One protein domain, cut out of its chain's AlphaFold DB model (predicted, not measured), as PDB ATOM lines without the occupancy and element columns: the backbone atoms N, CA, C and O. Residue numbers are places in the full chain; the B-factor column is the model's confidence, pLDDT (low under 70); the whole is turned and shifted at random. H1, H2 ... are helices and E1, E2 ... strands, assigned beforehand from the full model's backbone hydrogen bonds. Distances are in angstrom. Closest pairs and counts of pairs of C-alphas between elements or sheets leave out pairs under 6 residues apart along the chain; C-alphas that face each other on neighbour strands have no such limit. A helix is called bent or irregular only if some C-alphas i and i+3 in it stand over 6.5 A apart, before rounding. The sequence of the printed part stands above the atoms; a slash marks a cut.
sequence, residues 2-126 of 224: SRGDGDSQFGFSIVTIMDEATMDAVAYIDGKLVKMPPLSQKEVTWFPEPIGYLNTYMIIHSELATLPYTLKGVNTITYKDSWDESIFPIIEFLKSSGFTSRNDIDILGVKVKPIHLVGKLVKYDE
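This is residues 2 to 126 of the 224 residues of an uncharacterized protein of Thermoprotei archaeon (UniProt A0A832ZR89). The domain is a long, loosely built body: helices H1, H4 and H5 make its middle stretch, with the small hairpin E6 and E7 at one end and the other strands toward the other end. There the sheet of E3, E4 and E5 and the hairpin E1 and E2 form a V that meets near Met 58, with short helices H2 and H3 beside E1. The printed part has 125 residues, with five named helices and seven named strands in the order H1 E1 E2 E3 E4 H2 H3 E5 H4 E6 E7 H5; its class is mixed, helices and strands. The three sheets, E3 - E4 - E5, E1 - E2 and E6 - E7, are antiparallel. The whole is only just loose, close to compact, with a radius of gyration of the C-alphas of 17.0 A, and elongated, spanning 56 by 35 by 21 A.

Residues 2 to 13 hold no named element. H1 is residues 14 to 22, 11.8 A long, from C-alpha 14 at (102.554, 174.373, 172.903). E1 is residues 25 to 29 and E2 residues 32 to 36. E3, residues 40 to 47, is 19.9 A long and bends by 51 degrees at residue 44; E4, residues 52 to 58, is 19.2 A long. H2 is residues 62 to 65, H3 67 to 70 and E5 80 to 82. H4, residues 85 to 96, is 17.4 A long and irregular: C-alphas 86 and 89 are 7.0 A apart. E6 is residues 105 to 107, E7 110 to 112, and H5 114 to 121, ending at C-alpha 121 (102.475, 165.458, 169.087).

H1 touches H5 at a steep tilt of 40 degrees, opposite ways; their closest C-alphas, Val 15 and Gly 119, are 5.6 A apart. H1 and H4 only just touch, with 3 pairs of C-alphas within 8 A, Met 18 and Ile 91 closest at 7.3 A, and are about perpendicular at 89 degrees. H1 only grazes the sheet of E3, E4 and E5, with residues 20 to 21. In the hairpin E3 and E4, N 45 and O 54 are 2.8 A apart; between E4 and E5, N 57 and O 81 are 2.8 A apart. The hairpin E1 and E2 has N 27 and O 34 at 3.0 A, and the hairpin E6 and E7 has N 105 and O 112 at 2.9 A. The closest C-alphas of E1 and H2, Ala 27 and Leu 64, are 6.8 A apart; those of E1 and H3, Tyr 28 and Pro 68, are also 6.8 A apart. H4 and H5 are apart. In H1 and H5 every O i to N i+4 pair is within hydrogen-bond range, in H4 6 of 8; H2 and H3 are too short for such a pair.

The two C-alphas farthest apart, those of Gly 73 and Leu 108, are 56.1 A apart. The printed part has no cut and no long link. Mean pLDDT of the printed part is 91.7; residues 2 to 9 are under 70.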
ATOM      1  N   SER A   2      98.217 181.285 186.735       45.56
ATOM      2  CA  SER A   2      97.570 179.989 187.019       45.56
ATOM      3  C   SER A   2      98.421 179.034 187.879       45.56
ATOM      4  O   SER A   2      99.642 179.178 187.929       45.56
ATOM      5  N   ARG A   3      97.791 178.095 188.609       41.75
ATOM      6  CA  ARG A   3      98.462 177.056 189.431       41.75
ATOM      7  C   ARG A   3      97.620 175.774 189.524       41.75
ATOM      8  O   ARG A   3      96.473 175.876 189.952       41.75
ATOM      9  N   GLY A   4      98.181 174.609 189.179       50.75
ATOM     10  CA  GLY A   4      97.522 173.290 189.238       50.75
ATOM     11  C   GLY A   4      98.511 172.119 189.389       50.75
ATOM     12  O   GLY A   4      99.714 172.331 189.249       50.75
ATOM     13  N   ASP A   5      97.998 170.911 189.671       47.75
ATOM     14  CA  ASP A   5      98.765 169.697 190.045       47.75
ATOM     15  C   ASP A   5      98.742 168.582 188.957       47.75
ATOM     16  O   ASP A   5      98.923 167.403 189.262       47.75
ATOM     17  N   GLY A   6      98.469 168.918 187.689       50.53
ATOM     18  CA  GLY A   6      98.243 167.939 186.608       50.53
ATOM     19  C   GLY A   6      99.495 167.256 186.018       50.53
ATOM     20  O   GLY A   6     100.604 167.777 186.092       50.53
ATOM     21  N   ASP A   7      99.292 166.103 185.357       45.31
ATOM     22  CA  ASP A   7     100.338 165.270 184.718       45.31
ATOM     23  C   ASP A   7     100.909 165.857 183.404       45.31
ATOM     24  O   ASP A   7     101.968 165.433 182.926       45.31
ATOM     25  N   SER A   8     100.218 166.820 182.781       59.44
ATOM     26  CA  SER A   8     100.706 167.519 181.586       59.44
ATOM     27  C   SER A   8     101.639 168.662 181.975       59.44
ATOM     28  O   SER A   8     101.262 169.556 182.725       59.44
ATOM     29  N   GLN A   9     102.830 168.702 181.374       66.00
ATOM     30  CA  GLN A   9     103.761 169.826 181.541       66.00
ATOM     31  C   GLN A   9     103.257 171.127 180.890       66.00
ATOM     32  O   GLN A   9     103.809 172.194 181.146       66.00
ATOM     33  N   PHE A  10     102.224 171.058 180.041       79.12
ATOM     34  CA  PHE A  10     101.666 172.216 179.346       79.12
ATOM     35  C   PHE A  10     100.155 172.314 179.571       79.12
ATOM     36  O   PHE A  10      99.405 171.422 179.164       79.12
ATOM     37  N   GLY A  11      99.714 173.432 180.155       81.62
ATOM     38  CA  GLY A  11      98.296 173.780 180.323       81.62
ATOM     39  C   GLY A  11      97.645 174.388 179.076       81.62
ATOM     40  O   GLY A  11      96.443 174.619 179.041       81.62
ATOM     41  N   PHE A  12      98.416 174.665 178.023       85.06
ATOM     42  CA  PHE A  12      97.905 175.316 176.819       85.06
ATOM     43  C   PHE A  12      98.644 174.865 175.557       85.06
ATOM     44  O   PHE A  12      99.620 174.118 175.618       85.06
ATOM     45  N   SER A  13      98.169 175.321 174.394       90.00
ATOM     46  CA  SER A  13      98.789 175.053 173.095       90.00
ATOM     47  C   SER A  13     100.293 175.324 173.132       90.00
ATOM     48  O   SER A  13     100.726 176.470 173.250       90.00
ATOM     49  N   ILE A  14     101.092 174.270 172.938       90.81
ATOM     50  CA  ILE A  14     102.554 174.373 172.903       90.81
ATOM     51  C   ILE A  14     103.039 175.365 171.841       90.81
ATOM     52  O   ILE A  14     104.056 176.016 172.027       90.81
ATOM     53  N   VAL A  15     102.311 175.523 170.730       92.38
ATOM     54  CA  VAL A  15     102.690 176.478 169.679       92.38
ATOM     55  C   VAL A  15     102.615 177.909 170.207       92.38
ATOM     56  O   VAL A  15     103.524 178.689 169.946       92.38
ATOM     57  N   THR A  16     101.571 178.223 170.977       92.19
ATOM     58  CA  THR A  16     101.399 179.536 171.605       92.19
ATOM     59  C   THR A  16     102.432 179.748 172.704       92.19
ATOM     60  O   THR A  16     103.112 180.765 172.702       92.19
ATOM     61  N   ILE A  17     102.631 178.750 173.569       92.81
ATOM     62  CA  ILE A  17     103.662 178.771 174.619       92.81
ATOM     63  C   ILE A  17     105.047 179.035 174.012       92.81
ATOM     64  O   ILE A  17     105.826 179.824 174.542       92.81
ATOM     65  N   MET A  18     105.364 178.417 172.867       93.62
ATOM     66  CA  MET A  18     106.621 178.684 172.173       93.62
ATOM     67  C   MET A  18     106.696 180.109 171.619       93.62
ATOM     68  O   MET A  18     107.774 180.697 171.675       93.62
ATOM     69  N   ASP A  19     105.609 180.682 171.102       93.44
ATOM     70  CA  ASP A  19     105.599 182.084 170.666       93.44
ATOM     71  C   ASP A  19     105.841 183.025 171.855       93.44
ATOM     72  O   ASP A  19     106.738 183.864 171.796       93.44
ATOM     73  N   GLU A  20     105.139 182.820 172.967       94.81
ATOM     74  CA  GLU A  20     105.290 183.599 174.202       94.81
ATOM     75  C   GLU A  20     106.706 183.528 174.781       94.81
ATOM     76  O   GLU A  20     107.244 184.534 175.249       94.81
ATOM     77  N   ALA A  21     107.335 182.355 174.704       93.94
ATOM     78  CA  ALA A  21     108.662 182.119 175.253       93.94
ATOM     79  C   ALA A  21     109.820 182.466 174.303       93.94
ATOM     80  O   ALA A  21     110.976 182.489 174.733       93.94
ATOM     81  N   THR A  22     109.563 182.701 173.011       91.81
ATOM     82  CA  THR A  22     110.643 182.904 172.022       91.81
ATOM     83  C   THR A  22     110.528 184.163 171.177       91.81
ATOM     84  O   THR A  22     111.550 184.600 170.642       91.81
ATOM     85  N   MET A  23     109.349 184.770 171.065       94.38
ATOM     86  CA  MET A  23     109.164 186.036 170.360       94.38
ATOM     87  C   MET A  23     109.333 187.211 171.318       94.38
ATOM     88  O   MET A  23     108.875 187.165 172.454       94.38
ATOM     89  N   ASP A  24     109.946 188.296 170.840       97.31
ATOM     90  CA  ASP A  24     110.026 189.529 171.622       97.31
ATOM     91  C   ASP A  24     108.625 189.993 172.042       97.31
ATOM     92  O   ASP A  24     107.724 190.155 171.210       97.31
ATOM     93  N   ALA A  25     108.468 190.261 173.335       97.38
ATOM     94  CA  ALA A  25     107.299 190.935 173.857       97.38
ATOM     95  C   ALA A  25     107.247 192.373 173.325       97.38
ATOM     96  O   ALA A  25     108.274 193.014 173.084       97.38
ATOM     97  N   VAL A  26     106.037 192.902 173.170       97.62
ATOM     98  CA  VAL A  26     105.819 194.305 172.812       97.62
ATOM     99  C   VAL A  26     105.329 195.031 174.054       97.62
ATOM    100  O   VAL A  26     104.417 194.568 174.731       97.62
ATOM    101  N   ALA A  27     105.929 196.178 174.348       97.88
ATOM    102  CA  ALA A  27     105.452 197.104 175.363       97.88
ATOM    103  C   ALA A  27     105.300 198.497 174.750       97.88
ATOM    104  O   ALA A  27     105.911 198.814 173.731       97.88
ATOM    105  N   TYR A  28     104.495 199.339 175.382       98.25
ATOM    106  CA  TYR A  28     104.427 200.762 175.086       98.25
ATOM    107  C   TYR A  28     105.081 201.496 176.251       98.25
ATOM    108  O   TYR A  28     104.642 201.327 177.383       98.25
ATOM    109  N   ILE A  29     106.160 202.235 176.014       97.56
ATOM    110  CA  ILE A  29     106.923 202.945 177.046       97.56
ATOM    111  C   ILE A  29     107.266 204.331 176.510       97.56
ATOM    112  O   ILE A  29     107.750 204.456 175.386       97.56
ATOM    113  N   ASP A  30     106.999 205.366 177.304       96.94
ATOM    114  CA  ASP A  30     107.260 206.767 176.954       96.94
ATOM    115  C   ASP A  30     106.682 207.168 175.593       96.94
ATOM    116  O   ASP A  30     107.323 207.826 174.767       96.94
ATOM    117  N   GLY A  31     105.455 206.710 175.339       96.19
ATOM    118  CA  GLY A  31     104.742 207.013 174.106       96.19
ATOM    119  C   GLY A  31     105.221 206.225 172.880       96.19
ATOM    120  O   GLY A  31     104.895 206.600 171.753       96.19
ATOM    121  N   LYS A  32     106.031 205.169 173.051       97.06
ATOM    122  CA  LYS A  32     106.629 204.407 171.942       97.06
ATOM    123  C   LYS A  32     106.488 202.904 172.130       97.06
ATOM    124  O   LYS A  32     106.662 202.388 173.227       97.06
ATOM    125  N   LEU A  33     106.240 202.193 171.030       97.75
ATOM    126  CA  LEU A  33     106.330 200.736 171.016       97.75
ATOM    127  C   LEU A  33     107.797 200.308 171.100       97.75
ATOM    128  O   LEU A  33     108.632 200.758 170.312       97.75
ATOM    129  N   VAL A  34     108.095 199.421 172.042       97.75
ATOM    130  CA  VAL A  34     109.423 198.851 172.268       97.75
ATOM    131  C   VAL A  34     109.338 197.331 172.282       97.75
ATOM    132  O   VAL A  34     108.337 196.754 172.709       97.75
ATOM    133  N   LYS A  35     110.402 196.685 171.801       98.12
ATOM    134  CA  LYS A  35     110.574 195.236 171.895       98.12
ATOM    135  C   LYS A  35     111.337 194.896 173.162       98.12
ATOM    136  O   LYS A  35     112.356 195.522 173.452       98.12
ATOM    137  N   MET A  36     110.853 193.896 173.877       97.31
ATOM    138  CA  MET A  36     111.449 193.383 175.099       97.31
ATOM    139  C   MET A  36     111.763 191.902 174.895       97.31
ATOM    140  O   MET A  36     110.943 191.205 174.298       97.31
ATOM    141  N   PRO A  37     112.906 191.392 175.385       97.25
ATOM    142  CA  PRO A  37     113.192 189.967 175.289       97.25
ATOM    143  C   PRO A  37     112.054 189.129 175.907       97.25
ATOM    144  O   PRO A  37     111.486 189.561 176.921       97.25
ATOM    145  N   PRO A  38     111.712 187.957 175.342       95.94
ATOM    146  CA  PRO A  38     110.725 187.061 175.942       95.94
ATOM    147  C   PRO A  38     111.166 186.628 177.338       95.94
ATOM    148  O   PRO A  38     112.366 186.547 177.620       95.94
ATOM    149  N   LEU A  39     110.196 186.330 178.202       95.69
ATOM    150  CA  LEU A  39     110.431 185.874 179.574       95.69
ATOM    151  C   LEU A  39     111.350 186.821 180.378       95.69
ATOM    152  O   LEU A  39     112.115 186.395 181.243       95.69
ATOM    153  N   SER A  40     111.304 188.124 180.088       96.38
ATOM    154  CA  SER A  40     112.106 189.146 180.773       96.38
ATOM    155  C   SER A  40     111.299 189.905 181.828       96.38
ATOM    156  O   SER A  40     110.105 189.668 182.015       96.38
ATOM    157  N   GLN A  41     111.956 190.833 182.536       96.44
ATOM    158  CA  GLN A  41     111.318 191.704 183.535       96.44
ATOM    159  C   GLN A  41     110.561 190.916 184.619       96.44
ATOM    160  O   GLN A  41     109.427 191.262 184.960       96.44
ATOM    161  N   LYS A  42     111.200 189.863 185.150       97.19
ATOM    162  CA  LYS A  42     110.664 189.035 186.237       97.19
ATOM    163  C   LYS A  42     110.137 189.904 187.376       97.19
ATOM    164  O   LYS A  42     110.845 190.779 187.873       97.19
ATOM    165  N   GLU A  43     108.921 189.625 187.812       96.62
ATOM    166  CA  GLU A  43     108.279 190.303 188.933       96.62
ATOM    167  C   GLU A  43     107.525 189.297 189.797       96.62
ATOM    168  O   GLU A  43     106.877 188.395 189.281       96.62
ATOM    169  N   VAL A  44     107.594 189.456 191.117       97.56
ATOM    170  CA  VAL A  44     106.751 188.686 192.036       97.56
ATOM    171  C   VAL A  44     105.416 189.410 192.154       97.56
ATOM    172  O   VAL A  44     105.341 190.495 192.729       97.56
ATOM    173  N   THR A  45     104.358 188.821 191.609       97.06
ATOM    174  CA  THR A  45     103.020 189.412 191.578       97.06
ATOM    175  C   THR A  45     102.087 188.649 192.507       97.06
ATOM    176  O   THR A  45     101.968 187.429 192.429       97.06
ATOM    177  N   TRP A  46     101.410 189.385 193.386       96.75
ATOM    178  CA  TRP A  46     100.375 188.844 194.261       96.75
ATOM    179  C   TRP A  46      99.025 188.733 193.548       96.75
ATOM    180  O   TRP A  46      98.586 189.686 192.894       96.75
ATOM    181  N   PHE A  47      98.347 187.611 193.774       96.81
ATOM    182  CA  PHE A  47      96.942 187.369 193.471       96.81
ATOM    183  C   PHE A  47      96.225 186.862 194.736       96.81
ATOM    184  O   PHE A  47      96.870 186.265 195.605       96.81
ATOM    185  N   PRO A  48      94.901 187.063 194.868       95.38
ATOM    186  CA  PRO A  48      94.151 186.526 195.997       95.38
ATOM    187  C   PRO A  48      94.250 184.995 196.090       95.38
ATOM    188  O   PRO A  48      94.463 184.300 195.092       95.38
ATOM    189  N   GLU A  49      94.077 184.466 197.301       95.44
ATOM    190  CA  GLU A  49      94.034 183.019 197.544       95.44
ATOM    191  C   GLU A  49      92.940 182.338 196.701       95.44
ATOM    192  O   GLU A  49      91.867 182.922 196.522       95.44
ATOM    193  N   PRO A  50      93.173 181.110 196.195       95.44
ATOM    194  CA  PRO A  50      94.288 180.207 196.522       95.44
ATOM    195  C   PRO A  50      95.529 180.345 195.613       95.44
ATOM    196  O   PRO A  50      96.416 179.493 195.649       95.44
ATOM    197  N   ILE A  51      95.596 181.372 194.754       96.19
ATOM    198  CA  ILE A  51      96.711 181.530 193.800       96.19
ATOM    199  C   ILE A  51      97.983 181.982 194.528       96.19
ATOM    200  O   ILE A  51      99.047 181.384 194.357       96.19
ATOM    201  N   GLY A  52      97.873 183.029 195.350       97.00
ATOM    202  CA  GLY A  52      98.999 183.593 196.089       97.00
ATOM    203  C   GLY A  52      99.985 184.354 195.194       97.00
ATOM    204  O   GLY A  52      99.596 185.068 194.269       97.00
ATOM    205  N   TYR A  53     101.279 184.249 195.496       96.69
ATOM    206  CA  TYR A  53     102.339 184.951 194.768       96.69
ATOM    207  C   TYR A  53     102.897 184.096 193.630       96.69
ATOM    208  O   TYR A  53     103.292 182.954 193.853       96.69
ATOM    209  N   LEU A  54     103.002 184.680 192.435       96.25
ATOM    210  CA  LEU A  54     103.589 184.045 191.255       96.25
ATOM    211  C   LEU A  54     104.683 184.927 190.651       96.25
ATOM    212  O   LEU A  54     104.592 186.155 190.688       96.25
ATOM    213  N   ASN A  55     105.692 184.301 190.048       97.25
ATOM    214  CA  ASN A  55     106.633 185.013 189.188       97.25
ATOM    215  C   ASN A  55     105.965 185.286 187.839       97.25
ATOM    216  O   ASN A  55     105.507 184.354 187.179       97.25
ATOM    217  N   THR A  56     105.925 186.552 187.436       97.81
ATOM    218  CA  THR A  56     105.396 186.999 186.149       97.81
ATOM    219  C   THR A  56     106.491 187.581 185.271       97.81
ATOM    220  O   THR A  56     107.477 188.144 185.753       97.81
ATOM    221  N   TYR A  57     106.314 187.434 183.964       98.00
ATOM    222  CA  TYR A  57     107.296 187.781 182.949       98.00
ATOM    223  C   TYR A  57     106.637 188.472 181.767       98.00
ATOM    224  O   TYR A  57     105.486 188.187 181.438       98.00
ATOM    225  N   MET A  58     107.377 189.352 181.095       97.44
ATOM    226  CA  MET A  58     106.933 189.908 179.821       97.44
ATOM    227  C   MET A  58     106.892 188.823 178.746       97.44
ATOM    228  O   MET A  58     107.891 188.143 178.503       97.44
ATOM    229  N   ILE A  59     105.745 188.723 178.080       97.06
ATOM    230  CA  ILE A  59     105.504 187.845 176.935       97.06
ATOM    231  C   ILE A  59     104.815 188.626 175.819       97.06
ATOM    232  O   ILE A  59     104.249 189.699 176.054       97.06
ATOM    233  N   ILE A  60     104.882 188.112 174.594       96.25
ATOM    234  CA  ILE A  60     104.103 188.680 173.496       96.25
ATOM    235  C   ILE A  60     102.607 188.488 173.767       96.25
ATOM    236  O   ILE A  60     102.162 187.397 174.103       96.25
ATOM    237  N   HIS A  61     101.829 189.560 173.622       95.44
ATOM    238  CA  HIS A  61     100.377 189.513 173.749       95.44
ATOM    239  C   HIS A  61      99.721 190.607 172.893       95.44
ATOM    240  O   HIS A  61     100.370 191.571 172.474       95.44
ATOM    241  N   SER A  62      98.445 190.422 172.560       94.75
ATOM    242  CA  SER A  62      97.804 191.131 171.444       94.75
ATOM    243  C   SER A  62      97.248 192.523 171.765       94.75
ATOM    244  O   SER A  62      97.094 193.321 170.842       94.75
ATOM    245  N   GLU A  63      96.995 192.882 173.028       94.75
ATOM    246  CA  GLU A  63      96.314 194.146 173.372       94.75
ATOM    247  C   GLU A  63      97.146 195.380 173.015       94.75
ATOM    248  O   GLU A  63      96.596 196.449 172.743       94.75
ATOM    249  N   LEU A  64      98.475 195.248 172.950       95.56
ATOM    250  CA  LEU A  64      99.368 196.329 172.522       95.56
ATOM    251  C   LEU A  64      99.126 196.763 171.067       95.56
ATOM    252  O   LEU A  64      99.593 197.830 170.667       95.56
ATOM    253  N   ALA A  65      98.383 195.979 170.283       95.75
ATOM    254  CA  ALA A  65      97.956 196.371 168.946       95.75
ATOM    255  C   ALA A  65      96.929 197.517 168.956       95.75
ATOM    256  O   ALA A  65      96.841 198.244 167.967       95.75
ATOM    257  N   THR A  66      96.163 197.694 170.040       97.19
ATOM    258  CA  THR A  66      95.062 198.672 170.099       97.19
ATOM    259  C   THR A  66      95.147 199.613 171.292       97.19
ATOM    260  O   THR A  66      94.999 200.821 171.093       97.19
ATOM    261  N   LEU A  67      95.476 199.119 172.492       97.31
ATOM    262  CA  LEU A  67      95.479 199.916 173.728       97.31
ATOM    263  C   LEU A  67      96.289 201.223 173.645       97.31
ATOM    264  O   LEU A  67      95.783 202.240 174.122       97.31
ATOM    265  N   PRO A  68      97.491 201.270 173.027       96.88
ATOM    266  CA  PRO A  68      98.248 202.520 172.904       96.88
ATOM    267  C   PRO A  68      97.523 203.616 172.115       96.88
ATOM    268  O   PRO A  68      97.798 204.799 172.301       96.88
ATOM    269  N   TYR A  69      96.609 203.228 171.226       95.12
ATOM    270  CA  TYR A  69      95.890 204.130 170.328       95.12
ATOM    271  C   TYR A  69      94.477 204.456 170.827       95.12
ATOM    272  O   TYR A  69      93.918 205.489 170.457       95.12
ATOM    273  N   THR A  70      93.892 203.591 171.660       95.75
ATOM    274  CA  THR A  70      92.527 203.737 172.187       95.75
ATOM    275  C   THR A  70      92.496 204.388 173.572       95.75
ATOM    276  O   THR A  70      91.595 205.184 173.852       95.75
ATOM    277  N   LEU A  71      93.497 204.142 174.427       95.00
ATOM    278  CA  LEU A  71      93.592 204.740 175.760       95.00
ATOM    279  C   LEU A  71      94.256 206.123 175.712       95.00
ATOM    280  O   LEU A  71      95.479 206.268 175.687       95.00
ATOM    281  N   LYS A  72      93.443 207.182 175.734       92.31
ATOM    282  CA  LYS A  72      93.937 208.568 175.682       92.31
ATOM    283  C   LYS A  72      94.833 208.904 176.876       92.31
ATOM    284  O   LYS A  72      94.444 208.715 178.024       92.31
ATOM    285  N   GLY A  73      96.000 209.485 176.596       93.44
ATOM    286  CA  GLY A  73      96.938 209.955 177.621       93.44
ATOM    287  C   GLY A  73      97.764 208.851 178.285       93.44
ATOM    288  O   GLY A  73      98.544 209.149 179.187       93.44
ATOM    289  N   VAL A  74      97.626 207.594 177.847       96.44
ATOM    290  CA  VAL A  74      98.486 206.512 178.323       96.44
ATOM    291  C   VAL A  74      99.921 206.743 177.842       96.44
ATOM    292  O   VAL A  74     100.153 207.055 176.676       96.44
ATOM    293  N   ASN A  75     100.889 206.607 178.748       96.50
ATOM    294  CA  ASN A  75     102.316 206.712 178.418       96.50
ATOM    295  C   ASN A  75     103.021 205.350 178.449       96.50
ATOM    296  O   ASN A  75     104.011 205.149 177.747       96.50
ATOM    297  N   THR A  76     102.497 204.419 179.252       97.88
ATOM    298  CA  THR A  76     103.092 203.103 179.471       97.88
ATOM    299  C   THR A  76     102.013 202.025 179.500       97.88
ATOM    300  O   THR A  76     101.048 202.152 180.250       97.88
ATOM    301  N   ILE A  77     102.186 200.965 178.710       98.12
ATOM    302  CA  ILE A  77     101.378 199.739 178.736       98.12
ATOM    303  C   ILE A  77     102.337 198.552 178.686       98.12
ATOM    304  O   ILE A  77     103.176 198.450 177.790       98.12
ATOM    305  N   THR A  78     102.195 197.645 179.643       97.56
ATOM    306  CA  THR A  78     102.983 196.417 179.739       97.56
ATOM    307  C   THR A  78     102.054 195.245 179.990       97.56
ATOM    308  O   THR A  78     101.093 195.387 180.743       97.56
ATOM    309  N   TYR A  79     102.382 194.091 179.422       97.88
ATOM    310  CA  TYR A  79     101.695 192.837 179.693       97.88
ATOM    311  C   TYR A  79     102.686 191.840 180.292       97.88
ATOM    312  O   TYR A  79     103.838 191.768 179.851       97.88
ATOM    313  N   LYS A  80     102.242 191.094 181.303       97.56
ATOM    314  CA  LYS A  80     102.996 189.987 181.886       97.56
ATOM    315  C   LYS A  80     102.067 188.826 182.191       97.56
ATOM    316  O   LYS A  80     100.923 189.054 182.579       97.56
ATOM    317  N   ASP A  81     102.600 187.615 182.116       96.38
ATOM    318  CA  ASP A  81     101.918 186.418 182.605       96.38
ATOM    319  C   ASP A  81     102.825 185.595 183.521       96.38
ATOM    320  O   ASP A  81     104.046 185.769 183.539       96.38
ATOM    321  N   SER A  82     102.216 184.734 184.329       94.94
ATOM    322  CA  SER A  82     102.901 183.818 185.230       94.94
ATOM    323  C   SER A  82     103.490 182.633 184.484       94.94
ATOM    324  O   SER A  82     102.811 182.049 183.647       94.94
ATOM    325  N   TRP A  83     104.690 182.217 184.878       93.31
ATOM    326  CA  TRP A  83     105.330 181.018 184.344       93.31
ATOM    327  C   TRP A  83     105.859 180.139 185.468       93.31
ATOM    328  O   TRP A  83     106.468 180.642 186.416       93.31
ATOM    329  N   ASP A  84     105.670 178.827 185.331       89.56
ATOM    330  CA  ASP A  84     106.441 177.859 186.103       89.56
ATOM    331  C   ASP A  84     107.837 177.732 185.485       89.56
ATOM    332  O   ASP A  84     108.006 177.243 184.372       89.56
ATOM    333  N   GLU A  85     108.853 178.177 186.217       90.81
ATOM    334  CA  GLU A  85     110.249 178.157 185.771       90.81
ATOM    335  C   GLU A  85     110.781 176.737 185.531       90.81
ATOM    336  O   GLU A  85     111.784 176.576 184.829       90.81
ATOM    337  N   SER A  86     110.109 175.700 186.049       90.00
ATOM    338  CA  SER A  86     110.458 174.297 185.796       90.00
ATOM    339  C   SER A  86     110.403 173.922 184.306       90.00
ATOM    340  O   SER A  86     111.139 173.033 183.870       90.00
ATOM    341  N   ILE A  87     109.607 174.641 183.501       89.56
ATOM    342  CA  ILE A  87     109.456 174.399 182.059       89.56
ATOM    343  C   ILE A  87     110.583 175.027 181.222       89.56
ATOM    344  O   ILE A  87     110.792 174.647 180.068       89.56
ATOM    345  N   PHE A  88     111.340 175.983 181.771       92.19
ATOM    346  CA  PHE A  88     112.330 176.751 181.002       92.19
ATOM    347  C   PHE A  88     113.433 175.885 180.368       92.19
ATOM    348  O   PHE A  88     113.740 176.108 179.195       92.19
ATOM    349  N   PRO A  89     113.997 174.861 181.045       93.25
ATOM    350  CA  PRO A  89     114.962 173.959 180.414       93.25
ATOM    351  C   PRO A  89     114.390 173.204 179.205       93.25
ATOM    352  O   PRO A  89     115.100 172.976 178.227       93.25
ATOM    353  N   ILE A  90     113.103 172.841 179.246       91.38
ATOM    354  CA  ILE A  90     112.423 172.136 178.149       91.38
ATOM    355  C   ILE A  90     112.224 173.077 176.960       91.38
ATOM    356  O   ILE A  90     112.503 172.701 175.821       91.38
ATOM    357  N   ILE A  91     111.802 174.314 177.219       92.00
ATOM    358  CA  ILE A  91     111.674 175.357 176.194       92.00
ATOM    359  C   ILE A  91     113.017 175.608 175.511       92.00
ATOM    360  O   ILE A  91     113.087 175.627 174.279       92.00
ATOM    361  N   GLU A  92     114.090 175.759 176.289       93.25
ATOM    362  CA  GLU A  92     115.423 176.002 175.740       93.25
ATOM    363  C   GLU A  92     115.924 174.802 174.928       93.25
ATOM    364  O   GLU A  92     116.493 174.978 173.850       93.25
ATOM    365  N   PHE A  93     115.644 173.572 175.369       94.56
ATOM    366  CA  PHE A  93     115.934 172.370 174.588       94.56
ATOM    367  C   PHE A  93     115.188 172.355 173.244       94.56
ATOM    368  O   PHE A  93     115.811 172.150 172.198       94.56
ATOM    369  N   LEU A  94     113.873 172.603 173.243       93.50
ATOM    370  CA  LEU A  94     113.066 172.630 172.017       93.50
ATOM    371  C   LEU A  94     113.560 173.711 171.050       93.50
ATOM    372  O   LEU A  94     113.677 173.473 169.844       93.50
ATOM    373  N   LYS A  95     113.888 174.892 171.580       92.12
ATOM    374  CA  LYS A  95     114.409 176.023 170.812       92.12
ATOM    375  C   LYS A  95     115.776 175.717 170.204       92.12
ATOM    376  O   LYS A  95     115.933 175.815 168.987       92.12
ATOM    377  N   SER A  96     116.746 175.321 171.024       94.38
ATOM    378  CA  SER A  96     118.125 175.046 170.587       94.38
ATOM    379  C   SER A  96     118.230 173.843 169.643       94.38
ATOM    380  O   SER A  96     119.110 173.815 168.785       94.38
ATOM    381  N   SER A  97     117.291 172.896 169.726       94.69
ATOM    382  CA  SER A  97     117.224 171.721 168.846       94.69
ATOM    383  C   SER A  97     116.451 171.961 167.538       94.69
ATOM    384  O   SER A  97     116.295 171.043 166.736       94.69
ATOM    385  N   GLY A  98     115.943 173.177 167.299       93.44
ATOM    386  CA  GLY A  98     115.242 173.541 166.060       93.44
ATOM    387  C   GLY A  98     113.776 173.095 165.977       93.44
ATOM    388  O   GLY A  98     113.130 173.313 164.950       93.44
ATOM    389  N   PHE A  99     113.211 172.536 167.053       94.44
ATOM    390  CA  PHE A  99     111.807 172.107 167.107       94.44
ATOM    391  C   PHE A  99     110.818 173.274 167.046       94.44
ATOM    392  O   PHE A  99     109.657 173.086 166.689       94.44
ATOM    393  N   THR A 100     111.279 174.487 167.336       93.00
ATOM    394  CA  THR A 100     110.474 175.713 167.275       93.00
ATOM    395  C   THR A 100     110.519 176.391 165.906       93.00
ATOM    396  O   THR A 100     109.848 177.399 165.683       93.00
ATOM    397  N   SER A 101     111.292 175.845 164.958       92.75
ATOM    398  CA  SER A 101     111.435 176.409 163.618       92.75
ATOM    399  C   SER A 101     110.101 176.444 162.871       92.75
ATOM    400  O   SER A 101     109.359 175.458 162.808       92.75
ATOM    401  N   ARG A 102     109.830 177.596 162.245       93.38
ATOM    402  CA  ARG A 102     108.694 177.818 161.332       93.38
ATOM    403  C   ARG A 102     109.068 177.619 159.858       93.38
ATOM    404  O   ARG A 102     108.199 177.697 158.984       93.38
ATOM    405  N   ASN A 103     110.342 177.355 159.576       95.69
ATOM    406  CA  ASN A 103     110.827 177.052 158.235       95.69
ATOM    407  C   ASN A 103     110.567 175.586 157.893       95.69
ATOM    408  O   ASN A 103     110.529 174.730 158.776       95.69
ATOM    409  N   ASP A 104     110.381 175.312 156.604       96.81
ATOM    410  CA  ASP A 104     110.225 173.940 156.137       96.81
ATOM    411  C   ASP A 104     111.559 173.195 156.244       96.81
ATOM    412  O   ASP A 104     112.609 173.727 155.875       96.81
ATOM    413  N   ILE A 105     111.490 171.948 156.695       96.50
ATOM    414  CA  ILE A 105     112.542 170.945 156.540       96.50
ATOM    415  C   ILE A 105     112.038 169.832 155.621       96.50
ATOM    416  O   ILE A 105     110.837 169.554 155.584       96.50
ATOM    417  N   ASP A 106     112.944 169.211 154.871       96.88
ATOM    418  CA  ASP A 106     112.635 168.038 154.055       96.88
ATOM    419  C   ASP A 106     112.850 166.766 154.878       96.88
ATOM    420  O   ASP A 106     113.931 166.546 155.430       96.88
ATOM    421  N   ILE A 107     111.811 165.938 154.976       95.38
ATOM    422  CA  ILE A 107     111.886 164.598 155.548       95.38
ATOM    423  C   ILE A 107     111.386 163.632 154.479       95.38
ATOM    424  O   ILE A 107     110.180 163.490 154.279       95.38
ATOM    425  N   LEU A 108     112.318 162.968 153.791       95.75
ATOM    426  CA  LEU A 108     112.013 161.974 152.755       95.75
ATOM    427  C   LEU A 108     111.109 162.535 151.635       95.75
ATOM    428  O   LEU A 108     110.192 161.858 151.170       95.75
ATOM    429  N   GLY A 109     111.343 163.781 151.213       96.06
ATOM    430  CA  GLY A 109     110.575 164.469 150.170       96.06
ATOM    431  C   GLY A 109     109.293 165.151 150.657       96.06
ATOM    432  O   GLY A 109     108.574 165.748 149.853       96.06
ATOM    433  N   VAL A 110     108.985 165.086 151.957       96.75
ATOM    434  CA  VAL A 110     107.840 165.776 152.563       96.75
ATOM    435  C   VAL A 110     108.322 167.012 153.312       96.75
ATOM    436  O   VAL A 110     109.146 166.921 154.222       96.75
ATOM    437  N   LYS A 111     107.770 168.178 152.959       97.44
ATOM    438  CA  LYS A 111     108.027 169.430 153.675       97.44
ATOM    439  C   LYS A 111     107.245 169.472 154.981       97.44
ATOM    440  O   LYS A 111     106.016 169.414 154.975       97.44
ATOM    441  N   VAL A 112     107.956 169.621 156.092       96.75
ATOM    442  CA  VAL A 112     107.378 169.702 157.439       96.75
ATOM    443  C   VAL A 112     107.889 170.959 158.133       96.75
ATOM    444  O   VAL A 112     109.072 171.271 158.058       96.75
ATOM    445  N   LYS A 113     107.011 171.668 158.848       96.69
ATOM    446  CA  LYS A 113     107.412 172.717 159.797       96.69
ATOM    447  C   LYS A 113     107.559 172.089 161.185       96.69
ATOM    448  O   LYS A 113     106.537 171.633 161.709       96.69
ATOM    449  N   PRO A 114     108.760 172.052 161.792       95.88
ATOM    450  CA  PRO A 114     108.981 171.393 163.082       95.88
ATOM    451  C   PRO A 114     107.989 171.811 164.173       95.88
ATOM    452  O   PRO A 114     107.411 170.949 164.831       95.88
ATOM    453  N   ILE A 115     107.676 173.105 164.276       94.50
ATOM    454  CA  ILE A 115     106.715 173.616 165.264       94.50
ATOM    455  C   ILE A 115     105.309 173.005 165.122       94.50
ATOM    456  O   ILE A 115     104.629 172.771 166.117       94.50
ATOM    457  N   HIS A 116     104.864 172.703 163.896       94.19
ATOM    458  CA  HIS A 116     103.562 172.070 163.669       94.19
ATOM    459  C   HIS A 116     103.586 170.588 164.049       94.19
ATOM    460  O   HIS A 116     102.574 170.064 164.514       94.19
ATOM    461  N   LEU A 117     104.731 169.915 163.888       93.81
ATOM    462  CA  LEU A 117     104.907 168.549 164.373       93.81
ATOM    463  C   LEU A 117     104.841 168.515 165.905       93.81
ATOM    464  O   LEU A 117     104.077 167.724 166.452       93.81
ATOM    465  N   VAL A 118     105.557 169.417 166.586       92.81
ATOM    466  CA  VAL A 118     105.472 169.571 168.049       92.81
ATOM    467  C   VAL A 118     104.031 169.833 168.478       92.81
ATOM    468  O   VAL A 118     103.508 169.091 169.303       92.81
ATOM    469  N   GLY A 119     103.353 170.803 167.856       92.44
ATOM    470  CA  GLY A 119     101.946 171.113 168.136       92.44
ATOM    471  C   GLY A 119     100.979 169.949 167.913       92.44
ATOM    472  O   GLY A 119      99.932 169.879 168.552       92.44
ATOM    473  N   LYS A 120     101.313 169.012 167.022       92.81
ATOM    474  CA  LYS A 120     100.500 167.815 166.781       92.81
ATOM    475  C   LYS A 120     100.750 166.717 167.817       92.81
ATOM    476  O   LYS A 120      99.795 166.023 168.195       92.81
ATOM    477  N   LEU A 121     102.012 166.531 168.206       92.25
ATOM    478  CA  LEU A 121     102.475 165.458 169.087       92.25
ATOM    479  C   LEU A 121     102.250 165.777 170.564       92.25
ATOM    480  O   LEU A 121     101.755 164.925 171.298       92.25
ATOM    481  N   VAL A 122     102.592 166.993 170.986       89.56
ATOM    482  CA  VAL A 122     102.447 167.429 172.373       89.56
ATOM    483  C   VAL A 122     100.976 167.715 172.629       89.56
ATOM    484  O   VAL A 122     100.370 168.593 172.013       89.56
ATOM    485  N   LYS A 123     100.388 166.927 173.525       84.94
ATOM    486  CA  LYS A 123      99.073 167.220 174.086       84.94
ATOM    487  C   LYS A 123      99.244 168.225 175.210       84.94
ATOM    488  O   LYS A 123     100.256 168.212 175.901       84.94
ATOM    489  N   TYR A 124      98.258 169.092 175.340       83.62
ATOM    490  CA  TYR A 124      98.123 169.978 176.476       83.62
ATOM    491  C   TYR A 124      96.857 169.583 177.218       83.62
ATOM    492  O   TYR A 124      95.901 169.100 176.604       83.62
ATOM    493  N   ASP A 125      96.886 169.774 178.523       84.44
ATOM    494  CA  ASP A 125      95.757 169.548 179.404       84.44
ATOM    495  C   ASP A 125      95.899 170.507 180.579       84.44
ATOM    496  O   ASP A 125      96.990 170.658 181.132       84.44
ATOM    497  N   GLU A 126      94.818 171.196 180.912       88.50
ATOM    498  CA  GLU A 126      94.777 172.125 182.034       88.50
ATOM    499  C   GLU A 126      93.832 171.534 183.067       88.50
ATOM    500  O   GLU A 126      92.623 171.483 182.831       88.50
TER     501      GLU A 126